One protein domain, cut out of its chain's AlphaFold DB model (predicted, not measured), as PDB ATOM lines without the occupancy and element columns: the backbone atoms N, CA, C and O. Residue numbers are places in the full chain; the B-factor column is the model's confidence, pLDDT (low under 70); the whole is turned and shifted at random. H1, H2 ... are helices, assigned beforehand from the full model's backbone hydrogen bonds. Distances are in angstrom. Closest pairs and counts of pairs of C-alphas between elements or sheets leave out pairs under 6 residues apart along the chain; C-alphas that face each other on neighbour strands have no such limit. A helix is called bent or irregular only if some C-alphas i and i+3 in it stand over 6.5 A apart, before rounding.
ATOM      1  N   LEU A   3     -31.188  76.686  10.555       50.09
ATOM      2  CA  LEU A   3     -30.850  78.044  10.103       50.09
ATOM      3  C   LEU A   3     -32.001  79.055  10.208       50.09
ATOM      4  O   LEU A   3     -31.724  80.240  10.320       50.09
ATOM      5  N   GLN A   4     -33.256  78.596  10.158       53.12
ATOM      6  CA  GLN A   4     -34.436  79.462  10.300       53.12
ATOM      7  C   GLN A   4     -34.727  79.784  11.770       53.12
ATOM      8  O   GLN A   4     -35.344  80.795  12.064       53.12
ATOM      9  N   THR A   5     -34.284  78.928  12.692       55.22
ATOM     10  CA  THR A   5     -34.587  79.052  14.123       55.22
ATOM     11  C   THR A   5     -33.769  80.146  14.807       55.22
ATOM     12  O   THR A   5     -34.182  80.661  15.830       55.22
ATOM     13  N   LEU A   6     -32.610  80.511  14.261       55.66
ATOM     14  CA  LEU A   6     -31.648  81.329  14.990       55.66
ATOM     15  C   LEU A   6     -31.799  82.856  14.755       55.66
ATOM     16  O   LEU A   6     -30.996  83.636  15.262       55.66
ATOM     17  N   GLU A   7     -32.784  83.314  13.972       56.91
ATOM     18  CA  GLU A   7     -32.805  84.678  13.407       56.91
ATOM     19  C   GLU A   7     -33.061  85.828  14.403       56.91
ATOM     20  O   GLU A   7     -32.768  86.975  14.067       56.91
ATOM     21  N   GLU A   8     -33.506  85.566  15.635       59.69
ATOM     22  CA  GLU A   8     -34.017  86.625  16.520       59.69
ATOM     23  C   GLU A   8     -33.542  86.491  17.973       59.69
ATOM     24  O   GLU A   8     -34.216  85.899  18.806       59.69
ATOM     25  N   LEU A   9     -32.394  87.097  18.309       64.06
ATOM     26  CA  LEU A   9     -32.003  87.382  19.696       64.06
ATOM     27  C   LEU A   9     -30.991  88.532  19.804       64.06
ATOM     28  O   LEU A   9     -30.100  88.641  18.954       64.06
ATOM     29  N   PRO A  10     -30.996  89.310  20.907       61.22
ATOM     30  CA  PRO A  10     -31.973  89.347  22.003       61.22
ATOM     31  C   PRO A  10     -33.205  90.227  21.687       61.22
ATOM     32  O   PRO A  10     -33.079  91.146  20.875       61.22
ATOM     33  N   PRO A  11     -34.372  89.985  22.324       63.34
ATOM     34  CA  PRO A  11     -35.631  90.657  21.988       63.34
ATOM     35  C   PRO A  11     -35.625  92.138  22.377       63.34
ATOM     36  O   PRO A  11     -35.348  92.491  23.520       63.34
ATOM     37  N   ASP A  12     -35.983  93.010  21.435       68.44
ATOM     38  CA  ASP A  12     -35.966  94.470  21.621       68.44
ATOM     39  C   ASP A  12     -37.027  94.985  22.604       68.44
ATOM     40  O   ASP A  12     -36.946  96.116  23.077       68.44
ATOM     41  N   GLU A  13     -37.992  94.145  22.971       63.97
ATOM     42  CA  GLU A  13     -39.080  94.451  23.904       63.97
ATOM     43  C   GLU A  13     -38.568  94.981  25.250       63.97
ATOM     44  O   GLU A  13     -39.186  95.862  25.845       63.97
ATOM     45  N   TRP A  14     -37.408  94.494  25.700       61.47
ATOM     46  CA  TRP A  14     -36.831  94.851  26.998       61.47
ATOM     47  C   TRP A  14     -35.896  96.058  26.899       61.47
ATOM     48  O   TRP A  14     -35.432  96.584  27.909       61.47
ATOM     49  N   PHE A  15     -35.618  96.544  25.688       67.06
ATOM     50  CA  PHE A  15     -34.834  97.760  25.512       67.06
ATOM     51  C   PHE A  15     -35.525  98.971  26.148       67.06
ATOM     52  O   PHE A  15     -34.857  99.839  26.703       67.06
ATOM     53  N   ASN A  16     -36.861  99.001  26.138       64.62
ATOM     54  CA  ASN A  16     -37.654 100.092  26.713       64.62
ATOM     55  C   ASN A  16     -37.451 100.260  28.227       64.62
ATOM     56  O   ASN A  16     -37.628 101.359  28.751       64.62
ATOM     57  N   ASP A  17     -37.013  99.208  28.916       61.59
ATOM     58  CA  ASP A  17     -36.733  99.238  30.349       61.59
ATOM     59  C   ASP A  17     -35.283  99.702  30.652       61.59
ATOM     60  O   ASP A  17     -34.896  99.921  31.808       61.59
ATOM     61  N   CYS A  18     -34.453  99.910  29.618       67.50
ATOM     62  CA  CYS A  18     -33.106 100.477  29.729       67.50
ATOM     63  C   CYS A  18     -33.165 101.998  29.947       67.50
ATOM     64  O   CYS A  18     -32.920 102.794  29.045       67.50
ATOM     65  N   ASN A  19     -33.449 102.418  31.176       68.38
ATOM     66  CA  ASN A  19     -33.645 103.829  31.529       68.38
ATOM     67  C   ASN A  19     -32.356 104.659  31.738       68.38
ATOM     68  O   ASN A  19     -32.451 105.858  32.006       68.38
ATOM     69  N   THR A  20     -31.158 104.068  31.625       68.06
ATOM     70  CA  THR A  20     -29.878 104.798  31.726       68.06
ATOM     71  C   THR A  20     -28.902 104.448  30.610       68.06
ATOM     72  O   THR A  20     -28.927 103.344  30.069       68.06
ATOM     73  N   GLN A  21     -27.981 105.371  30.302       69.62
ATOM     74  CA  GLN A  21     -26.963 105.162  29.268       69.62
ATOM     75  C   GLN A  21     -26.089 103.932  29.552       69.62
ATOM     76  O   GLN A  21     -25.827 103.150  28.647       69.62
ATOM     77  N   ASP A  22     -25.713 103.688  30.811       64.81
ATOM     78  CA  ASP A  22     -24.941 102.495  31.184       64.81
ATOM     79  C   ASP A  22     -25.705 101.185  30.893       64.81
ATOM     80  O   ASP A  22     -25.098 100.174  30.519       64.81
ATOM     81  N   ARG A  23     -27.038 101.187  31.055       67.62
ATOM     82  CA  ARG A  23     -27.904 100.040  30.725       67.62
ATOM     83  C   ARG A  23     -28.012  99.851  29.223       67.62
ATOM     84  O   ARG A  23     -27.827  98.730  28.761       67.62
ATOM     85  N   ILE A  24     -28.208 100.936  28.478       73.81
ATOM     86  CA  ILE A  24     -28.222 100.938  27.010       73.81
ATOM     87  C   ILE A  24     -26.886 100.413  26.459       73.81
ATOM     88  O   ILE A  24     -26.861  99.522  25.612       73.81
ATOM     89  N   ASP A  25     -25.757 100.881  26.989       72.56
ATOM     90  CA  ASP A  25     -24.423 100.439  26.573       72.56
ATOM     91  C   ASP A  25     -24.172  98.964  26.917       72.56
ATOM     92  O   ASP A  25     -23.470  98.248  26.199       72.56
ATOM     93  N   SER A  26     -24.714  98.486  28.038       70.31
ATOM     94  CA  SER A  26     -24.642  97.070  28.419       70.31
ATOM     95  C   SER A  26     -25.518  96.206  27.514       70.31
ATOM     96  O   SER A  26     -25.042  95.187  27.019       70.31
ATOM     97  N   TRP A  27     -26.746  96.644  27.230       73.94
ATOM     98  CA  TRP A  27     -27.655  96.010  26.278       73.94
ATOM     99  C   TRP A  27     -27.004  95.858  24.904       73.94
ATOM    100  O   TRP A  27     -26.906  94.749  24.386       73.94
ATOM    101  N   ASN A  28     -26.467  96.950  24.352       76.50
ATOM    102  CA  ASN A  28     -25.818  96.958  23.042       76.50
ATOM    103  C   ASN A  28     -24.609  96.016  22.987       76.50
ATOM    104  O   ASN A  28     -24.459  95.263  22.024       76.50
ATOM    105  N   ARG A  29     -23.768  96.004  24.031       74.50
ATOM    106  CA  ARG A  29     -22.624  95.078  24.119       74.50
ATOM    107  C   ARG A  29     -23.065  93.618  24.121       74.50
ATOM    108  O   ARG A  29     -22.474  92.807  23.411       74.50
ATOM    109  N   TRP A  30     -24.106  93.284  24.879       74.25
ATOM    110  CA  TRP A  30     -24.633  91.923  24.918       74.25
ATOM    111  C   TRP A  30     -25.310  91.531  23.607       74.25
ATOM    112  O   TRP A  30     -24.997  90.472  23.073       74.25
ATOM    113  N   LYS A  31     -26.153  92.396  23.034       76.50
ATOM    114  CA  LYS A  31     -26.768  92.191  21.713       76.50
ATOM    115  C   LYS A  31     -25.715  91.942  20.634       76.50
ATOM    116  O   LYS A  31     -25.856  91.008  19.846       76.50
ATOM    117  N   HIS A  32     -24.623  92.704  20.648       77.44
ATOM    118  CA  HIS A  32     -23.496  92.490  19.743       77.44
ATOM    119  C   HIS A  32     -22.827  91.123  19.959       77.44
ATOM    120  O   HIS A  32     -22.644  90.373  19.003       77.44
ATOM    121  N   PHE A  33     -22.530  90.751  21.208       76.38
ATOM    122  CA  PHE A  33     -21.951  89.443  21.535       76.38
ATOM    123  C   PHE A  33     -22.850  88.268  21.107       76.38
ATOM    124  O   PHE A  33     -22.366  87.296  20.527       76.38
ATOM    125  N   TYR A  34     -24.163  88.373  21.322       77.81
ATOM    126  CA  TYR A  34     -25.134  87.372  20.868       77.81
ATOM    127  C   TYR A  34     -25.205  87.279  19.345       77.81
ATOM    128  O   TYR A  34     -25.184  86.174  18.804       77.81
ATOM    129  N   SER A  35     -25.195  88.420  18.653       78.81
ATOM    130  CA  SER A  35     -25.173  88.467  17.185       78.81
ATOM    131  C   SER A  35     -23.944  87.748  16.616       78.81
ATOM    132  O   SER A  35     -24.053  87.030  15.625       78.81
ATOM    133  N   ILE A  36     -22.785  87.880  17.272       80.56
ATOM    134  CA  ILE A  36     -21.552  87.169  16.907       80.56
ATOM    135  C   ILE A  36     -21.713  85.651  17.060       80.56
ATOM    136  O   ILE A  36     -21.383  84.906  16.136       80.56
ATOM    137  N   ILE A  37     -22.220  85.182  18.208       81.12
ATOM    138  CA  ILE A  37     -22.454  83.747  18.444       81.12
ATOM    139  C   ILE A  37     -23.426  83.197  17.401       81.12
ATOM    140  O   ILE A  37     -23.179  82.135  16.830       81.12
ATOM    141  N   HIS A  38     -24.503  83.926  17.121       80.75
ATOM    142  CA  HIS A  38     -25.488  83.504  16.145       80.75
ATOM    143  C   HIS A  38     -24.897  83.426  14.730       80.75
ATOM    144  O   HIS A  38     -24.985  82.374  14.095       80.75
ATOM    145  N   ALA A  39     -24.233  84.483  14.254       80.69
ATOM    146  CA  ALA A  39     -23.607  84.484  12.934       80.69
ATOM    147  C   ALA A  39     -22.617  83.318  12.774       80.69
ATOM    148  O   ALA A  39     -22.602  82.646  11.742       80.69
ATOM    149  N   PHE A  40     -21.856  83.014  13.829       84.94
ATOM    150  CA  PHE A  40     -20.983  81.845  13.865       84.94
ATOM    151  C   PHE A  40     -21.757  80.526  13.733       84.94
ATOM    152  O   PHE A  40     -21.402  79.693  12.901       84.94
ATOM    153  N   LEU A  41     -22.813  80.321  14.527       85.25
ATOM    154  CA  LEU A  41     -23.613  79.095  14.479       85.25
ATOM    155  C   LEU A  41     -24.283  78.922  13.110       85.25
ATOM    156  O   LEU A  41     -24.247  77.826  12.548       85.25
ATOM    157  N   LYS A  42     -24.833  80.002  12.543       82.94
ATOM    158  CA  LYS A  42     -25.439  80.014  11.207       82.94
ATOM    159  C   LYS A  42     -24.437  79.568  10.150       82.94
ATOM    160  O   LYS A  42     -24.733  78.652   9.383       82.94
ATOM    161  N   ALA A  43     -23.238  80.141  10.153       82.88
ATOM    162  CA  ALA A  43     -22.206  79.755   9.204       82.88
ATOM    163  C   ALA A  43     -21.722  78.316   9.413       82.88
ATOM    164  O   ALA A  43     -21.618  77.554   8.452       82.88
ATOM    165  N   HIS A  44     -21.519  77.905  10.670       84.94
ATOM    166  CA  HIS A  44     -21.112  76.544  11.017       84.94
ATOM    167  C   HIS A  44     -22.098  75.499  10.474       84.94
ATOM    168  O   HIS A  44     -21.690  74.538   9.820       84.94
ATOM    169  N   PHE A  45     -23.402  75.694  10.695       84.00
ATOM    170  CA  PHE A  45     -24.429  74.766  10.217       84.00
ATOM    171  C   PHE A  45     -24.706  74.881   8.711       84.00
ATOM    172  O   PHE A  45     -25.118  73.892   8.104       84.00
ATOM    173  N   SER A  46     -24.433  76.038   8.097       82.94
ATOM    174  CA  SER A  46     -24.515  76.242   6.638       82.94
ATOM    175  C   SER A  46     -23.273  75.756   5.888       82.94
ATOM    176  O   SER A  46     -23.297  75.686   4.663       82.94
ATOM    177  N   ARG A  47     -22.205  75.382   6.608       80.19
ATOM    178  CA  ARG A  47     -20.875  75.070   6.053       80.19
ATOM    179  C   ARG A  47     -20.264  76.236   5.270       80.19
ATOM    180  O   ARG A  47     -19.488  76.017   4.342       80.19
ATOM    181  N   GLU A  48     -20.619  77.456   5.644       83.25
ATOM    182  CA  GLU A  48     -20.015  78.663   5.096       83.25
ATOM    183  C   GLU A  48     -18.665  78.898   5.779       83.25
ATOM    184  O   GLU A  48     -18.535  78.751   6.998       83.25
ATOM    185  N   GLU A  49     -17.643  79.254   4.999       70.50
ATOM    186  CA  GLU A  49     -16.374  79.698   5.567       70.50
ATOM    187  C   GLU A  49     -16.573  81.063   6.214       70.50
ATOM    188  O   GLU A  49     -16.762  82.079   5.545       70.50
ATOM    189  N   LEU A  50     -16.520  81.081   7.541       67.06
ATOM    190  CA  LEU A  50     -16.611  82.301   8.313       67.06
ATOM    191  C   LEU A  50     -15.318  82.495   9.086       67.06
ATOM    192  O   LEU A  50     -14.956  81.699   9.955       67.06
ATOM    193  N   LEU A  51     -14.615  83.575   8.777       61.91
ATOM    194  CA  LEU A  51     -13.460  83.979   9.557       61.91
ATOM    195  C   LEU A  51     -13.982  84.605  10.856       61.91
ATOM    196  O   LEU A  51     -14.639  85.644  10.837       61.91
ATOM    197  N   VAL A  52     -13.682  83.979  11.999       59.97
ATOM    198  CA  VAL A  52     -13.959  84.530  13.345       59.97
ATOM    199  C   VAL A  52     -13.403  85.957  13.475       59.97
ATOM    200  O   VAL A  52     -13.991  86.802  14.146       59.97
ATOM    201  N   ASP A  53     -12.313  86.230  12.758       58.19
ATOM    202  CA  ASP A  53     -11.647  87.526  12.613       58.19
ATOM    203  C   ASP A  53     -12.562  88.617  12.041       58.19
ATOM    204  O   ASP A  53     -12.410  89.784  12.390       58.19
ATOM    205  N   THR A  54     -13.535  88.242  11.209       64.38
ATOM    206  CA  THR A  54     -14.527  89.162  10.638       64.38
ATOM    207  C   THR A  54     -15.689  89.410  11.598       64.38
ATOM    208  O   THR A  54     -16.296  90.477  11.565       64.38
ATOM    209  N   LEU A  55     -16.005  88.443  12.465       64.81
ATOM    210  CA  LEU A  55     -17.110  88.559  13.418       64.81
ATOM    211  C   LEU A  55     -16.737  89.311  14.697       64.81
ATOM    212  O   LEU A  55     -17.566  90.036  15.236       64.81
ATOM    213  N   CYS A  56     -15.518  89.128  15.208       67.31
ATOM    214  CA  CYS A  56     -15.075  89.736  16.460       67.31
ATOM    215  C   CYS A  56     -13.750  90.488  16.248       67.31
ATOM    216  O   CYS A  56     -12.676  89.917  16.469       67.31
ATOM    217  N   PRO A  57     -13.807  91.758  15.805       64.06
ATOM    218  CA  PRO A  57     -12.606  92.544  15.523       64.06
ATOM    219  C   PRO A  57     -11.859  92.976  16.794       64.06
ATOM    220  O   PRO A  57     -10.687  93.332  16.710       64.06
ATOM    221  N   ASP A  58     -12.512  92.942  17.962       69.44
ATOM    222  CA  ASP A  58     -11.896  93.268  19.251       69.44
ATOM    223  C   ASP A  58     -10.971  92.121  19.717       69.44
ATOM    224  O   ASP A  58     -11.461  91.036  20.057       69.44
ATOM    225  N   PRO A  59      -9.641  92.333  19.779       66.81
ATOM    226  CA  PRO A  59      -8.685  91.294  20.156       66.81
ATOM    227  C   PRO A  59      -8.877  90.759  21.581       66.81
ATOM    228  O   PRO A  59      -8.621  89.577  21.823       66.81
ATOM    229  N   ASP A  60      -9.341  91.598  22.513       62.09
ATOM    230  CA  ASP A  60      -9.533  91.222  23.917       62.09
ATOM    231  C   ASP A  60     -10.789  90.357  24.097       62.09
ATOM    232  O   ASP A  60     -10.837  89.481  24.969       62.09
ATOM    233  N   LEU A  61     -11.795  90.552  23.238       67.31
ATOM    234  CA  LEU A  61     -13.023  89.755  23.221       67.31
ATOM    235  C   LEU A  61     -12.907  88.501  22.353       67.31
ATOM    236  O   LEU A  61     -13.570  87.506  22.652       67.31
ATOM    237  N   LYS A  62     -12.047  88.507  21.331       76.44
ATOM    238  CA  LYS A  62     -11.902  87.423  20.347       76.44
ATOM    239  C   LYS A  62     -11.645  86.060  20.984       76.44
ATOM    240  O   LYS A  62     -12.320  85.082  20.665       76.44
ATOM    241  N   GLU A  63     -10.700  85.985  21.920       78.31
ATOM    242  CA  GLU A  63     -10.362  84.719  22.580       78.31
ATOM    243  C   GLU A  63     -11.528  84.203  23.437       78.31
ATOM    244  O   GLU A  63     -11.828  83.009  23.442       78.31
ATOM    245  N   MET A  64     -12.230  85.106  24.130       80.31
ATOM    246  CA  MET A  64     -13.394  84.738  24.934       80.31
ATOM    247  C   MET A  64     -14.569  84.302  24.049       80.31
ATOM    248  O   MET A  64     -15.226  83.310  24.362       80.31
ATOM    249  N   CYS A  65     -14.783  84.970  22.912       80.31
ATOM    250  CA  CYS A  65     -15.767  84.568  21.909       80.31
ATOM    251  C   CYS A  65     -15.493  83.150  21.402       80.31
ATOM    252  O   CYS A  65     -16.409  82.334  21.396       80.31
ATOM    253  N   GLY A  66     -14.237  82.815  21.081       82.81
ATOM    254  CA  GLY A  66     -13.858  81.461  20.663       82.81
ATOM    255  C   GLY A  66     -14.215  80.388  21.701       82.81
ATOM    256  O   GLY A  66     -14.824  79.375  21.364       82.81
ATOM    257  N   PHE A  67     -13.930  80.633  22.986       85.81
ATOM    258  CA  PHE A  67     -14.319  79.706  24.059       85.81
ATOM    259  C   PHE A  67     -15.839  79.532  24.189       85.81
ATOM    260  O   PHE A  67     -16.303  78.426  24.474       85.81
ATOM    261  N   TYR A  68     -16.615  80.604  24.001       85.56
ATOM    262  CA  TYR A  68     -18.079  80.541  24.036       85.56
ATOM    263  C   TYR A  68     -18.659  79.826  22.813       85.56
ATOM    264  O   TYR A  68     -19.530  78.978  22.979       85.56
ATOM    265  N   MET A  69     -18.142  80.091  21.613       87.12
ATOM    266  CA  MET A  69     -18.523  79.392  20.382       87.12
ATOM    267  C   MET A  69     -18.309  77.878  20.513       87.12
ATOM    268  O   MET A  69     -19.227  77.089  20.281       87.12
ATOM    269  N   ASP A  70     -17.135  77.470  20.996       90.06
ATOM    270  CA  ASP A  70     -16.815  76.072  21.288       90.06
ATOM    271  C   ASP A  70     -17.768  75.442  22.315       90.06
ATOM    272  O   ASP A  70     -18.148  74.273  22.205       90.06
ATOM    273  N   TYR A  71     -18.141  76.205  23.345       92.06
ATOM    274  CA  TYR A  71     -19.101  75.770  24.352       92.06
ATOM    275  C   TYR A  71     -20.500  75.577  23.761       92.06
ATOM    276  O   TYR A  71     -21.120  74.549  24.027       92.06
ATOM    277  N   CYS A  72     -20.969  76.508  22.926       90.75
ATOM    278  CA  CYS A  72     -22.251  76.413  22.230       90.75
ATOM    279  C   CYS A  72     -22.313  75.166  21.338       90.75
ATOM    280  O   CYS A  72     -23.293  74.425  21.396       90.75
ATOM    281  N   LEU A  73     -21.248  74.864  20.586       92.25
ATOM    282  CA  LEU A  73     -21.178  73.639  19.781       92.25
ATOM    283  C   LEU A  73     -21.190  72.370  20.642       92.25
ATOM    284  O   LEU A  73     -21.898  71.409  20.328       92.25
ATOM    285  N   ALA A  74     -20.444  72.356  21.750       95.25
ATOM    286  CA  ALA A  74     -20.450  71.228  22.680       95.25
ATOM    287  C   ALA A  74     -21.832  71.026  23.326       95.25
ATOM    288  O   ALA A  74     -22.270  69.888  23.506       95.25
ATOM    289  N   LEU A  75     -22.532  72.118  23.646       94.81
ATOM    290  CA  LEU A  75     -23.885  72.088  24.190       94.81
ATOM    291  C   LEU A  75     -24.870  71.531  23.161       94.81
ATOM    292  O   LEU A  75     -25.572  70.570  23.470       94.81
ATOM    293  N   TYR A  76     -24.861  72.051  21.931       94.50
ATOM    294  CA  TYR A  76     -25.683  71.520  20.844       94.50
ATOM    295  C   TYR A  76     -25.446  70.020  20.636       94.50
ATOM    296  O   TYR A  76     -26.401  69.255  20.514       94.50
ATOM    297  N   ALA A  77     -24.190  69.561  20.676       95.25
ATOM    298  CA  ALA A  77     -23.878  68.140  20.562       95.25
ATOM    299  C   ALA A  77     -24.503  67.308  21.697       95.25
ATOM    300  O   ALA A  77     -25.009  66.219  21.434       95.25
ATOM    301  N   VAL A  78     -24.506  67.799  22.941       96.81
ATOM    302  CA  VAL A  78     -25.187  67.124  24.061       96.81
ATOM    303  C   VAL A  78     -26.695  67.055  23.831       96.81
ATOM    304  O   VAL A  78     -27.269  65.981  23.991       96.81
ATOM    305  N   ILE A  79     -27.330  68.159  23.422       95.81
ATOM    306  CA  ILE A  79     -28.779  68.205  23.164       95.81
ATOM    307  C   ILE A  79     -29.162  67.288  21.998       95.81
ATOM    308  O   ILE A  79     -30.096  66.500  22.113       95.81
ATOM    309  N   SER A  80     -28.413  67.343  20.898       95.50
ATOM    310  CA  SER A  80     -28.647  66.546  19.694       95.50
ATOM    311  C   SER A  80     -28.501  65.043  19.958       95.50
ATOM    312  O   SER A  80     -29.414  64.276  19.659       95.50
ATOM    313  N   TRP A  81     -27.406  64.614  20.598       95.88
ATOM    314  CA  TRP A  81     -27.211  63.202  20.957       95.88
ATOM    315  C   TRP A  81     -28.166  62.739  22.062       95.88
ATOM    316  O   TRP A  81     -28.618  61.598  22.058       95.88
ATOM    317  N   GLY A  82     -28.493  63.624  23.003       95.88
ATOM    318  CA  GLY A  82     -29.427  63.355  24.090       95.88
ATOM    319  C   GLY A  82     -30.900  63.407  23.685       95.88
ATOM    320  O   GLY A  82     -31.746  63.060  24.508       95.88
ATOM    321  N   TRP A  83     -31.219  63.816  22.449       96.19
ATOM    322  CA  TRP A  83     -32.566  64.227  22.043       96.19
ATOM    323  C   TRP A  83     -33.639  63.187  22.340       96.19
ATOM    324  O   TRP A  83     -34.673  63.517  22.913       96.19
ATOM    325  N   LYS A  84     -33.356  61.916  22.037       95.62
ATOM    326  CA  LYS A  84     -34.253  60.796  22.345       95.62
ATOM    327  C   LYS A  84     -34.671  60.790  23.820       95.62
ATOM    328  O   LYS A  84     -35.853  60.693  24.118       95.62
ATOM    329  N   TYR A  85     -33.710  60.923  24.731       95.56
ATOM    330  CA  TYR A  85     -33.964  60.882  26.171       95.56
ATOM    331  C   TYR A  85     -34.679  62.137  26.668       95.56
ATOM    332  O   TYR A  85     -35.522  62.049  27.557       95.56
ATOM    333  N   ILE A  86     -34.320  63.302  26.115       95.19
ATOM    334  CA  ILE A  86     -34.961  64.586  26.431       95.19
ATOM    335  C   ILE A  86     -36.439  64.502  26.062       95.19
ATOM    336  O   ILE A  86     -37.285  64.739  26.919       95.19
ATOM    337  N   ARG A  87     -36.732  64.089  24.827       95.00
ATOM    338  CA  ARG A  87     -38.087  63.919  24.312       95.00
ATOM    339  C   ARG A  87     -38.892  62.924  25.150       95.00
ATOM    340  O   ARG A  87     -39.896  63.310  25.729       95.00
ATOM    341  N   GLU A  88     -38.376  61.707  25.347       94.06
ATOM    342  CA  GLU A  88     -39.020  60.668  26.174       94.06
ATOM    343  C   GLU A  88     -39.356  61.131  27.601       94.06
ATOM    344  O   GLU A  88     -40.266  60.593  28.227       94.06
ATOM    345  N   LYS A  89     -38.588  62.074  28.164       92.94
ATOM    346  CA  LYS A  89     -38.762  62.504  29.553       92.94
ATOM    347  C   LYS A  89     -39.613  63.760  29.708       92.94
ATOM    348  O   LYS A  89     -40.186  63.908  30.787       92.94
ATOM    349  N   LEU A  90     -39.607  64.654  28.720       91.56
ATOM    350  CA  LEU A  90     -40.112  66.022  28.854       91.56
ATOM    351  C   LEU A  90     -41.259  66.368  27.899       91.56
ATOM    352  O   LEU A  90     -41.963  67.322  28.203       91.56
ATOM    353  N   GLU A  91     -41.449  65.641  26.791       90.44
ATOM    354  CA  GLU A  91     -42.444  65.984  25.755       90.44
ATOM    355  C   GLU A  91     -43.864  66.089  26.326       90.44
ATOM    356  O   GLU A  91     -44.552  67.067  26.068       90.44
ATOM    357  N   ASP A  92     -44.258  65.155  27.195       86.44
ATOM    358  CA  ASP A  92     -45.596  65.145  27.808       86.44
ATOM    359  C   ASP A  92     -45.728  66.082  29.026       86.44
ATOM    360  O   ASP A  92     -46.830  66.331  29.512       86.44
ATOM    361  N   GLU A  93     -44.613  66.572  29.578       83.38
ATOM    362  CA  GLU A  93     -44.610  67.424  30.779       83.38
ATOM    363  C   GLU A  93     -44.722  68.920  30.431       83.38
ATOM    364  O   GLU A  93     -44.795  69.767  31.327       83.38
ATOM    365  N   ILE A  94     -44.656  69.258  29.141       82.62
ATOM    366  CA  ILE A  94     -44.353  70.598  28.652       82.62
ATOM    367  C   ILE A  94     -45.270  70.956  27.485       82.62
ATOM    368  O   ILE A  94     -45.238  70.329  26.431       82.62
ATOM    369  N   GLU A  95     -46.029  72.031  27.665       78.19
ATOM    370  CA  GLU A  95     -46.747  72.696  26.580       78.19
ATOM    371  C   GLU A  95     -45.744  73.345  25.607       78.19
ATOM    372  O   GLU A  95     -44.721  73.881  26.041       78.19
ATOM    373  N   ASP A  96     -46.010  73.240  24.302       82.69
ATOM    374  CA  ASP A  96     -45.133  73.699  23.213       82.69
ATOM    375  C   ASP A  96     -43.705  73.120  23.253       82.69
ATOM    376  O   ASP A  96     -42.707  73.809  23.020       82.69
ATOM    377  N   PHE A  97     -43.583  71.819  23.555       87.44
ATOM    378  CA  PHE A  97     -42.289  71.141  23.546       87.44
ATOM    379  C   PHE A  97     -41.619  71.220  22.154       87.44
ATOM    380  O   PHE A  97     -42.250  70.879  21.149       87.44
ATOM    381  N   PRO A  98     -40.329  71.606  22.069       89.69
ATOM    382  CA  PRO A  98     -39.626  71.734  20.794       89.69
ATOM    383  C   PRO A  98     -39.652  70.452  19.963       89.69
ATOM    384  O   PRO A  98     -39.402  69.357  20.467       89.69
ATOM    385  N   SER A  99     -39.879  70.578  18.658       88.50
ATOM    386  CA  SER A  99     -40.053  69.420  17.771       88.50
ATOM    387  C   SER A  99     -38.726  68.741  17.422       88.50
ATOM    388  O   SER A  99     -38.686  67.574  17.014       88.50
ATOM    389  N   ASN A 100     -37.611  69.460  17.563       91.56
ATOM    390  CA  ASN A 100     -36.280  68.977  17.211       91.56
ATOM    391  C   ASN A 100     -35.188  69.586  18.121       91.56
ATOM    392  O   ASN A 100     -35.407  70.620  18.757       91.56
ATOM    393  N   PRO A 101     -33.980  68.989  18.177       92.00
ATOM    394  CA  PRO A 101     -32.922  69.470  19.065       92.00
ATOM    395  C   PRO A 101     -32.388  70.861  18.700       92.00
ATOM    396  O   PRO A 101     -31.781  71.502  19.553       92.00
ATOM    397  N   GLY A 102     -32.583  71.322  17.459       89.62
ATOM    398  CA  GLY A 102     -32.224  72.677  17.038       89.62
ATOM    399  C   GLY A 102     -33.104  73.729  17.707       89.62
ATOM    400  O   GLY A 102     -32.573  74.658  18.298       89.62
ATOM    401  N   GLU A 103     -34.421  73.525  17.701       88.69
ATOM    402  CA  GLU A 103     -35.388  74.389  18.401       88.69
ATOM    403  C   GLU A 103     -35.169  74.402  19.915       88.69
ATOM    404  O   GLU A 103     -35.173  75.463  20.531       88.69
ATOM    405  N   MET A 104     -34.894  73.244  20.524       90.50
ATOM    406  CA  MET A 104     -34.556  73.192  21.953       90.50
ATOM    407  C   MET A 104     -33.262  73.949  22.262       90.50
ATOM    408  O   MET A 104     -33.156  74.629  23.281       90.50
ATOM    409  N   PHE A 105     -32.250  73.803  21.408       90.31
ATOM    410  CA  PHE A 105     -30.986  74.506  21.577       90.31
ATOM    411  C   PHE A 105     -31.157  76.017  21.430       90.31
ATOM    412  O   PHE A 105     -30.611  76.756  22.246       90.31
ATOM    413  N   ASP A 106     -31.945  76.463  20.454       85.00
ATOM    414  CA  ASP A 106     -32.276  77.873  20.294       85.00
ATOM    415  C   ASP A 106     -32.981  78.418  21.540       85.00
ATOM    416  O   ASP A 106     -32.462  79.336  22.164       85.00
ATOM    417  N   LEU A 107     -34.046  77.762  22.018       85.00
ATOM    418  CA  LEU A 107     -34.729  78.115  23.272       85.00
ATOM    419  C   LEU A 107     -33.780  78.235  24.468       85.00
ATOM    420  O   LEU A 107     -33.937  79.131  25.301       85.00
ATOM    421  N   ILE A 108     -32.786  77.347  24.568       87.69
ATOM    422  CA  ILE A 108     -31.745  77.444  25.594       87.69
ATOM    423  C   ILE A 108     -30.920  78.719  25.401       87.69
ATOM    424  O   ILE A 108     -30.746  79.453  26.370       87.69
ATOM    425  N   LEU A 109     -30.441  79.010  24.188       84.69
ATOM    426  CA  LEU A 109     -29.681  80.233  23.908       84.69
ATOM    427  C   LEU A 109     -30.502  81.495  24.189       84.69
ATOM    428  O   LEU A 109     -29.976  82.413  24.821       84.69
ATOM    429  N   GLN A 110     -31.779  81.516  23.796       78.12
ATOM    430  CA  GLN A 110     -32.711  82.611  24.076       78.12
ATOM    431  C   GLN A 110     -32.833  82.834  25.580       78.12
ATOM    432  O   GLN A 110     -32.629  83.938  26.087       78.12
ATOM    433  N   SER A 111     -33.096  81.756  26.316       77.94
ATOM    434  CA  SER A 111     -33.295  81.829  27.758       77.94
ATOM    435  C   SER A 111     -32.005  82.244  28.473       77.94
ATOM    436  O   SER A 111     -32.047  83.103  29.351       77.94
ATOM    437  N   GLU A 112     -30.840  81.729  28.063       78.19
ATOM    438  CA  GLU A 112     -29.553  82.173  28.605       78.19
ATOM    439  C   GLU A 112     -29.296  83.657  28.314       78.19
ATOM    440  O   GLU A 112     -28.866  84.372  29.221       78.19
ATOM    441  N   ALA A 113     -29.604  84.139  27.104       72.69
ATOM    442  CA  ALA A 113     -29.506  85.553  26.737       72.69
ATOM    443  C   ALA A 113     -30.341  86.444  27.637       72.69
ATOM    444  O   ALA A 113     -29.825  87.412  28.198       72.69
ATOM    445  N   LEU A 114     -31.597  86.072  27.847       69.44
ATOM    446  CA  LEU A 114     -32.493  86.779  28.747       69.44
ATOM    447  C   LEU A 114     -32.013  86.723  30.202       69.44
ATOM    448  O   LEU A 114     -32.096  87.719  30.917       69.44
ATOM    449  N   GLY A 115     -31.433  85.605  30.644       69.56
ATOM    450  CA  GLY A 115     -30.810  85.477  31.965       69.56
ATOM    451  C   GLY A 115     -29.609  86.399  32.158       69.56
ATOM    452  O   GLY A 115     -29.483  87.071  33.184       69.56
ATOM    453  N   PHE A 116     -28.736  86.482  31.157       68.69
ATOM    454  CA  PHE A 116     -27.602  87.399  31.192       68.69
ATOM    455  C   PHE A 116     -28.059  88.860  31.133       68.69
ATOM    456  O   PHE A 116     -27.612  89.662  31.957       68.69
ATOM    457  N   LEU A 117     -28.989  89.196  30.238       64.38
ATOM    458  CA  LEU A 117     -29.537  90.544  30.105       64.38
ATOM    459  C   LEU A 117     -30.273  90.988  31.367       64.38
ATOM    460  O   LEU A 117     -29.955  92.045  31.899       64.38
ATOM    461  N   SER A 118     -31.160  90.165  31.926       62.03
ATOM    462  CA  SER A 118     -31.845  90.470  33.191       62.03
ATOM    463  C   SER A 118     -30.876  90.699  34.348       62.03
ATOM    464  O   SER A 118     -31.027  91.666  35.091       62.03
ATOM    465  N   SER A 119     -29.816  89.893  34.457       60.03
ATOM    466  CA  SER A 119     -28.811  90.063  35.513       60.03
ATOM    467  C   SER A 119     -27.967  91.342  35.385       60.03
ATOM    468  O   SER A 119     -27.443  91.831  36.387       60.03
ATOM    469  N   CYS A 120     -27.818  91.882  34.170       55.94
ATOM    470  CA  CYS A 120     -26.980  93.055  33.890       55.94
ATOM    471  C   CYS A 120     -27.776  94.359  33.760       55.94
ATOM    472  O   CYS A 120     -27.255  95.425  34.076       55.94
ATOM    473  N   VAL A 121     -29.006  94.277  33.262       53.72
ATOM    474  CA  VAL A 121     -29.848  95.423  32.897       53.72
ATOM    475  C   VAL A 121     -30.943  95.648  33.943       53.72
ATOM    476  O   VAL A 121     -31.274  96.793  34.243       53.72
ATOM    477  N   PHE A 122     -31.422  94.572  34.582       53.44
ATOM    478  CA  PHE A 122     -32.586  94.583  35.471       53.44
ATOM    479  C   PHE A 122     -32.365  94.069  36.913       53.44
ATOM    480  O   PHE A 122     -33.220  93.346  37.429       53.44
ATOM    481  N   PRO A 123     -31.307  94.474  37.648       51.22
ATOM    482  CA  PRO A 123     -31.212  94.203  39.090       51.22
ATOM    483  C   PRO A 123     -32.437  94.611  39.933       51.22
ATOM    484  O   PRO A 123     -32.637  94.061  41.012       51.22
ATOM    485  N   GLU A 124     -33.265  95.550  39.460       44.03
ATOM    486  CA  GLU A 124     -34.469  96.049  40.154       44.03
ATOM    487  C   GLU A 124     -35.569  94.992  40.308       44.03
ATOM    488  O   GLU A 124     -36.294  94.997  41.301       44.03
ATOM    489  N   TYR A 125     -35.656  94.039  39.376       46.06
ATOM    490  CA  TYR A 125     -36.576  92.903  39.486       46.06
ATOM    491  C   TYR A 125     -36.075  91.841  40.479       46.06
ATOM    492  O   TYR A 125     -36.816  90.925  40.831       46.06
ATOM    493  N   LEU A 126     -34.831  91.972  40.957       48.78
ATOM    494  CA  LEU A 126     -34.190  91.057  41.904       48.78
ATOM    495  C   LEU A 126     -34.072  91.642  43.321       48.78
ATOM    496  O   LEU A 126     -33.892  90.886  44.276       48.78
ATOM    497  N   ALA A 127     -34.220  92.960  43.496       39.19
ATOM    498  CA  ALA A 127     -34.272  93.590  44.811       39.19
ATOM    499  C   ALA A 127     -35.075  94.900  44.788       39.19
ATOM    500  O   ALA A 127     -34.757  95.846  44.072       39.19
ATOM    501  N   SER A 128     -36.096  94.952  45.641       41.53
ATOM    502  CA  SER A 128     -36.985  96.086  45.890       41.53
ATOM    503  C   SER A 128     -36.253  97.429  46.063       41.53
ATOM    504  O   SER A 128     -35.597  97.662  47.080       41.53
ATOM    505  N   GLY A 129     -36.452  98.346  45.115       45.06
ATOM    506  CA  GLY A 129     -36.543  99.789  45.371       45.06
ATOM    507  C   GLY A 129     -35.260 100.598  45.595       45.06
ATOM    508  O   GLY A 129     -35.374 101.809  45.730       45.06
ATOM    509  N   ASN A 130     -34.062 100.008  45.607       49.53
ATOM    510  CA  ASN A 130     -32.798 100.762  45.590       49.53
ATOM    511  C   ASN A 130     -31.734  99.995  44.795       49.53
ATOM    512  O   ASN A 130     -31.289  98.921  45.202       49.53
ATOM    513  N   TYR A 131     -31.326 100.544  43.649       59.25
ATOM    514  CA  TYR A 131     -30.427  99.877  42.712       59.25
ATOM    515  C   TYR A 131     -28.975 100.136  43.104       59.25
ATOM    516  O   TYR A 131     -28.411 101.156  42.725       59.25
ATOM    517  N   TYR A 132     -28.345  99.215  43.833       58.34
ATOM    518  CA  TYR A 132     -26.891  99.214  44.004       58.34
ATOM    519  C   TYR A 132     -26.299  97.961  43.361       58.34
ATOM    520  O   TYR A 132     -26.467  96.848  43.859       58.34
ATOM    521  N   PHE A 185     -34.888  81.619  33.496       63.28
ATOM    522  CA  PHE A 185     -34.025  81.751  32.316       63.28
ATOM    523  C   PHE A 185     -33.095  80.564  32.056       63.28
ATOM    524  O   PHE A 185     -32.598  80.389  30.955       63.28
ATOM    525  N   TYR A 186     -32.848  79.705  33.046       71.88
ATOM    526  CA  TYR A 186     -31.993  78.524  32.853       71.88
ATOM    527  C   TYR A 186     -32.772  77.213  32.964       71.88
ATOM    528  O   TYR A 186     -32.166  76.143  33.078       71.88
ATOM    529  N   LYS A 187     -34.112  77.262  32.969       79.81
ATOM    530  CA  LYS A 187     -34.967  76.078  33.143       79.81
ATOM    531  C   LYS A 187     -34.663  75.016  32.083       79.81
ATOM    532  O   LYS A 187     -34.316  73.894  32.449       79.81
ATOM    533  N   TRP A 188     -34.705  75.386  30.803       84.56
ATOM    534  CA  TRP A 188     -34.472  74.479  29.670       84.56
ATOM    535  C   TRP A 188     -33.101  73.821  29.706       84.56
ATOM    536  O   TRP A 188     -33.000  72.594  29.647       84.56
ATOM    537  N   PHE A 189     -32.056  74.628  29.908       87.81
ATOM    538  CA  PHE A 189     -30.691  74.138  30.057       87.81
ATOM    539  C   PHE A 189     -30.603  73.099  31.181       87.81
ATOM    540  O   PHE A 189     -30.129  71.981  30.978       87.81
ATOM    541  N   ASN A 190     -31.094  73.441  32.378       86.62
ATOM    542  CA  ASN A 190     -30.988  72.558  33.535       86.62
ATOM    543  C   ASN A 190     -31.768  71.252  33.330       86.62
ATOM    544  O   ASN A 190     -31.245  70.193  33.676       86.62
ATOM    545  N   LEU A 191     -32.980  71.309  32.768       88.38
ATOM    546  CA  LEU A 191     -33.788  70.121  32.489       88.38
ATOM    547  C   LEU A 191     -33.082  69.198  31.493       88.38
ATOM    548  O   LEU A 191     -32.846  68.030  31.806       88.38
ATOM    549  N   CYS A 192     -32.655  69.727  30.344       91.88
ATOM    550  CA  CYS A 192     -32.002  68.929  29.307       91.88
ATOM    551  C   CYS A 192     -30.713  68.275  29.813       91.88
ATOM    552  O   CYS A 192     -30.504  67.074  29.629       91.88
ATOM    553  N   ILE A 193     -29.866  69.036  30.515       93.88
ATOM    554  CA  ILE A 193     -28.616  68.509  31.067       93.88
ATOM    555  C   ILE A 193     -28.885  67.459  32.147       93.88
ATOM    556  O   ILE A 193     -28.207  66.437  32.168       93.88
ATOM    557  N   GLN A 194     -29.885  67.642  33.015       92.25
ATOM    558  CA  GLN A 194     -30.235  66.631  34.021       92.25
ATOM    559  C   GLN A 194     -30.705  65.319  33.393       92.25
ATOM    560  O   GLN A 194     -30.339  64.244  33.879       92.25
ATOM    561  N   VAL A 195     -31.503  65.392  32.326       93.75
ATOM    562  CA  VAL A 195     -31.934  64.206  31.583       93.75
ATOM    563  C   VAL A 195     -30.728  63.506  30.956       93.75
ATOM    564  O   VAL A 195     -30.529  62.309  31.178       93.75
ATOM    565  N   CYS A 196     -29.859  64.257  30.276       95.38
ATOM    566  CA  CYS A 196     -28.652  63.712  29.658       95.38
ATOM    567  C   CYS A 196     -27.696  63.086  30.690       95.38
ATOM    568  O   CYS A 196     -27.170  61.993  30.483       95.38
ATOM    569  N   GLU A 197     -27.506  63.731  31.841       92.38
ATOM    570  CA  GLU A 197     -26.661  63.244  32.936       92.38
ATOM    571  C   GLU A 197     -27.167  61.927  33.541       92.38
ATOM    572  O   GLU A 197     -26.360  61.093  33.957       92.38
ATOM    573  N   LYS A 198     -28.488  61.705  33.571       93.00
ATOM    574  CA  LYS A 198     -29.078  60.418  33.974       93.00
ATOM    575  C   LYS A 198     -28.891  59.350  32.894       93.00
ATOM    576  O   LYS A 198     -28.623  58.193  33.220       93.00
ATOM    577  N   ALA A 199     -29.006  59.732  31.623       92.25
ATOM    578  CA  ALA A 199     -28.895  58.826  30.483       92.25
ATOM    579  C   ALA A 199     -27.449  58.395  30.164       92.25
ATOM    580  O   ALA A 199     -27.245  57.319  29.603       92.25
ATOM    581  N   LYS A 200     -26.431  59.159  30.584       90.94
ATOM    582  CA  LYS A 200     -25.005  58.887  30.290       90.94
ATOM    583  C   LYS A 200     -24.489  57.511  30.731       90.94
ATOM    584  O   LYS A 200     -23.438  57.070  30.280       90.94
ATOM    585  N   THR A 201     -25.166  56.854  31.674       88.88
ATOM    586  CA  THR A 201     -24.810  55.497  32.124       88.88
ATOM    587  C   THR A 201     -25.157  54.437  31.081       88.88
ATOM    588  O   THR A 201     -24.557  53.368  31.084       88.88
ATOM    589  N   LYS A 202     -26.101  54.749  30.187       90.00
ATOM    590  CA  LYS A 202     -26.612  53.869  29.133       90.00
ATOM    591  C   LYS A 202     -26.005  54.184  27.762       90.00
ATOM    592  O   LYS A 202     -25.987  53.310  26.905       90.00
ATOM    593  N   ASP A 203     -25.494  55.400  27.570       93.12
ATOM    594  CA  ASP A 203     -24.950  55.874  26.295       93.12
ATOM    595  C   ASP A 203     -23.528  56.441  26.461       93.12
ATOM    596  O   ASP A 203     -23.302  57.501  27.057       93.12
ATOM    597  N   LYS A 204     -22.549  55.717  25.900       93.75
ATOM    598  CA  LYS A 204     -21.126  56.087  25.934       93.75
ATOM    599  C   LYS A 204     -20.823  57.329  25.090       93.75
ATOM    600  O   LYS A 204     -19.937  58.097  25.459       93.75
ATOM    601  N   VAL A 205     -21.528  57.538  23.978       95.12
ATOM    602  CA  VAL A 205     -21.334  58.719  23.128       95.12
ATOM    603  C   VAL A 205     -21.835  59.954  23.867       95.12
ATOM    604  O   VAL A 205     -21.087  60.922  24.001       95.12
ATOM    605  N   LEU A 206     -23.037  59.890  24.444       95.31
ATOM    606  CA  LEU A 206     -23.593  60.973  25.260       95.31
ATOM    607  C   LEU A 206     -22.698  61.304  26.461       95.31
ATOM    608  O   LEU A 206     -22.458  62.476  26.752       95.31
ATOM    609  N   LYS A 207     -22.138  60.283  27.124       95.81
ATOM    610  CA  LYS A 207     -21.145  60.478  28.189       95.81
ATOM    611  C   LYS A 207     -19.946  61.301  27.706       95.81
ATOM    612  O   LYS A 207     -19.590  62.276  28.363       95.81
ATOM    613  N   ASN A 208     -19.360  60.951  26.560       96.38
ATOM    614  CA  ASN A 208     -18.226  61.692  26.002       96.38
ATOM    615  C   ASN A 208     -18.608  63.146  25.668       96.38
ATOM    616  O   ASN A 208     -17.830  64.059  25.939       96.38
ATOM    617  N   ARG A 209     -19.817  63.385  25.137       96.50
ATOM    618  CA  ARG A 209     -20.310  64.746  24.853       96.50
ATOM    619  C   ARG A 209     -20.489  65.583  26.121       96.50
ATOM    620  O   ARG A 209     -20.085  66.741  26.143       96.50
ATOM    621  N   LEU A 210     -21.015  65.000  27.197       95.38
ATOM    622  CA  LEU A 210     -21.124  65.673  28.499       95.38
ATOM    623  C   LEU A 210     -19.749  65.991  29.106       95.38
ATOM    624  O   LEU A 210     -19.551  67.060  29.688       95.38
ATOM    625  N   GLU A 211     -18.777  65.087  28.960       94.94
ATOM    626  CA  GLU A 211     -17.397  65.326  29.393       94.94
ATOM    627  C   GLU A 211     -16.741  66.467  28.601       94.94
ATOM    628  O   GLU A 211     -16.061  67.316  29.191       94.94
ATOM    629  N   GLU A 212     -16.997  66.538  27.294       95.88
ATOM    630  CA  GLU A 212     -16.559  67.632  26.428       95.88
ATOM    631  C   GLU A 212     -17.207  68.969  26.805       95.88
ATOM    632  O   GLU A 212     -16.492  69.951  27.015       95.88
ATOM    633  N   LEU A 213     -18.524  69.007  27.022       94.81
ATOM    634  CA  LEU A 213     -19.218  70.196  27.523       94.81
ATOM    635  C   LEU A 213     -18.636  70.659  28.873       94.81
ATOM    636  O   LEU A 213     -18.362  71.845  29.078       94.81
ATOM    637  N   SER A 214     -18.364  69.722  29.789       91.06
ATOM    638  CA  SER A 214     -17.716  70.020  31.074       91.06
ATOM    639  C   SER A 214     -16.285  70.544  30.903       91.06
ATOM    640  O   SER A 214     -15.835  71.386  31.685       91.06
ATOM    641  N   ARG A 215     -15.539  70.069  29.900       93.94
ATOM    642  CA  ARG A 215     -14.216  70.601  29.544       93.94
ATOM    643  C   ARG A 215     -14.322  72.035  29.023       93.94
ATOM    644  O   ARG A 215     -13.646  72.896  29.580       93.94
ATOM    645  N   LYS A 216     -15.207  72.312  28.061       93.00
ATOM    646  CA  LYS A 216     -15.417  73.660  27.504       93.00
ATOM    647  C   LYS A 216     -15.875  74.673  28.555       93.00
ATOM    648  O   LYS A 216     -15.317  75.762  28.656       93.00
ATOM    649  N   SER A 217     -16.769  74.273  29.458       88.69
ATOM    650  CA  SER A 217     -17.158  75.108  30.605       88.69
ATOM    651  C   SER A 217     -15.974  75.448  31.531       88.69
ATOM    652  O   SER A 217     -15.881  76.560  32.060       88.69
ATOM    653  N   ARG A 218     -15.029  74.514  31.729       87.88
ATOM    654  CA  ARG A 218     -13.807  74.772  32.513       87.88
ATOM    655  C   ARG A 218     -12.840  75.710  31.794       87.88
ATOM    656  O   ARG A 218     -12.214  76.520  32.470       87.88
ATOM    657  N   GLU A 219     -12.724  75.615  30.474       90.06
ATOM    658  CA  GLU A 219     -11.904  76.525  29.661       90.06
ATOM    659  C   GLU A 219     -12.384  77.973  29.812       90.06
ATOM    660  O   GLU A 219     -11.598  78.825  30.235       90.06
ATOM    661  N   ILE A 220     -13.693  78.212  29.645       86.75
ATOM    662  CA  ILE A 220     -14.326  79.516  29.909       86.75
ATOM    663  C   ILE A 220     -13.985  80.009  31.319       86.75
ATOM    664  O   ILE A 220     -13.516  81.130  31.517       86.75
ATOM    665  N   ARG A 221     -14.163  79.152  32.329       84.62
ATOM    666  CA  ARG A 221     -13.905  79.526  33.723       84.62
ATOM    667  C   ARG A 221     -12.445  79.892  33.979       84.62
ATOM    668  O   ARG A 221     -12.170  80.837  34.717       84.62
ATOM    669  N   ASN A 222     -11.510  79.139  33.412       87.00
ATOM    670  CA  ASN A 222     -10.082  79.408  33.552       87.00
ATOM    671  C   ASN A 222      -9.707  80.732  32.883       87.00
ATOM    672  O   ASN A 222      -8.920  81.493  33.449       87.00
ATOM    673  N   LYS A 223     -10.315  81.041  31.732       85.56
ATOM    674  CA  LYS A 223     -10.136  82.331  31.067       85.56
ATOM    675  C   LYS A 223     -10.657  83.480  31.930       85.56
ATOM    676  O   LYS A 223      -9.899  84.406  32.205       85.56
ATOM    677  N   ILE A 224     -11.867  83.360  32.478       81.19
ATOM    678  CA  ILE A 224     -12.439  84.323  33.436       81.19
ATOM    679  C   ILE A 224     -11.513  84.516  34.651       81.19
ATOM    680  O   ILE A 224     -11.234  85.642  35.060       81.19
ATOM    681  N   LEU A 225     -10.984  83.430  35.224       83.06
ATOM    682  CA  LEU A 225     -10.034  83.500  36.341       83.06
ATOM    683  C   LEU A 225      -8.735  84.227  35.981       83.06
ATOM    684  O   LEU A 225      -8.173  84.914  36.836       83.06
ATOM    685  N   SER A 226      -8.257  84.063  34.747       85.00
ATOM    686  CA  SER A 226      -7.080  84.760  34.228       85.00
ATOM    687  C   SER A 226      -7.353  86.256  34.053       85.00
ATOM    688  O   SER A 226      -6.585  87.078  34.554       85.00
ATOM    689  N   MET A 227      -8.483  86.606  33.428       78.06
ATOM    690  CA  MET A 227      -8.899  87.991  33.164       78.06
ATOM    691  C   MET A 227      -9.110  88.787  34.454       78.06
ATOM    692  O   MET A 227      -8.664  89.923  34.570       78.06
ATOM    693  N   TYR A 228      -9.739  88.176  35.460       78.88
ATOM    694  CA  TYR A 228     -10.039  88.840  36.732       78.88
ATOM    695  C   TYR A 228      -9.015  88.549  37.829       78.88
ATOM    696  O   TYR A 228      -9.266  88.816  39.007       78.88
ATOM    697  N   HIS A 229      -7.842  88.022  37.476       83.69
ATOM    698  CA  HIS A 229      -6.784  87.788  38.448       83.69
ATOM    699  C   HIS A 229      -6.403  89.104  39.159       83.69
ATOM    700  O   HIS A 229      -6.146  90.096  38.478       83.69
ATOM    701  N   PRO A 230      -6.248  89.142  40.500       79.62
ATOM    702  CA  PRO A 230      -6.022  90.387  41.252       79.62
ATOM    703  C   PRO A 230      -4.821  91.243  40.816       79.62
ATOM    704  O   PRO A 230      -4.746  92.410  41.173       79.62
ATOM    705  N   ARG A 231      -3.868  90.661  40.078       79.00
ATOM    706  CA  ARG A 231      -2.681  91.355  39.541       79.00
ATOM    707  C   ARG A 231      -2.862  91.942  38.135       79.00
ATOM    708  O   ARG A 231      -1.991  92.675  37.695       79.00
ATOM    709  N   LYS A 232      -3.911  91.542  37.411       77.19
ATOM    710  CA  LYS A 232      -4.131  91.868  35.988       77.19
ATOM    711  C   LYS A 232      -5.521  92.443  35.712       77.19
ATOM    712  O   LYS A 232      -5.788  92.864  34.595       77.19
ATOM    713  N   ALA A 233      -6.406  92.402  36.704       72.94
ATOM    714  CA  ALA A 233      -7.807  92.708  36.512       72.94
ATOM    715  C   ALA A 233      -8.043  94.186  36.162       72.94
ATOM    716  O   ALA A 233      -7.396  95.057  36.754       72.94
TER     717      ALA A 233
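AT A GLANCE: This is residues 3 to 132 and 185 to 233 of the 259 residues of an uncharacterized protein of Calothrix brevissima NIES-22 (UniProt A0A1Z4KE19). Four helices make an up-and-down bundle: H4a and H7 side by side, H5 meeting the end of H4a as a V, and H6 packed where they meet. H2 spans the open side of that V, H4b turns off sharply from H4a to pack on H6, and short H1 lies out near H2 and H5. The printed part has 179 residues with seven named helices, H1 to H7 in order, and no named strand: all helix. It is compact, with a radius of gyration of the C-alphas of 17.7 A and spans of 49 by 37 by 35 A.

HOW THE PARTS SIT: H4, residues 59 to 93, is the hub; assigned as one helix by its hydrogen bonds, it is bent, with C-alphas 81 and 84 7.6 A apart, and its arms H4a, residues 59 to 81, and H4b, residues 84 to 93, are about perpendicular at 82 degrees. H7, residues 204 to 227, touches H4a at a shallow tilt of 19 degrees, opposite ways; their closest C-alphas, Ala 74 and Leu 213, are 5.1 A apart. Residues 101 to 105 of H5, residues 101 to 121, touch residues 75 to 80 of H4a, closest at the C-alphas of Ser 80 and Pro 101, 5.2 A. H2, residues 21 to 46, touches H5 with residues 23 to 34, closest at the C-alphas of Arg 23 and Val 121, 5.5 A. Every O i to N i+4 pair is within hydrogen-bond range in H2, H5 and H7, against 17 of 19 in H4a and 4 of 6 in H4b. H6, residues 185 to 199, has 10 of 11, and touches H4b, closest at the C-alphas of Ile 86 and Val 195, 6.0 A; H6 and H7 are a hairpin. H1, residues 12 to 17, has 0 of 2 but 2 of 3 O i to N i+3 pairs; H3, residues 52 to 55, too short for i+4 pairs, touches H2.

IN THESE COORDINATES: H1 begins at C-alpha 12 (-35.966, 94.470, 21.621), and H7, 34.9 A long, ends at C-alpha 227 (-8.899, 87.991, 33.164). H2 is 36.8 A long and H4a 33.7 A.

THE WHOLE: Residues 133 to 184 are not printed, and C-alphas 132 and 185 are 22.2 A apart across the cut. Of the links printed whole, none is long. Confidence is under 70 at residues 3 to 23, 50 to 61, 114 to 132 and 185.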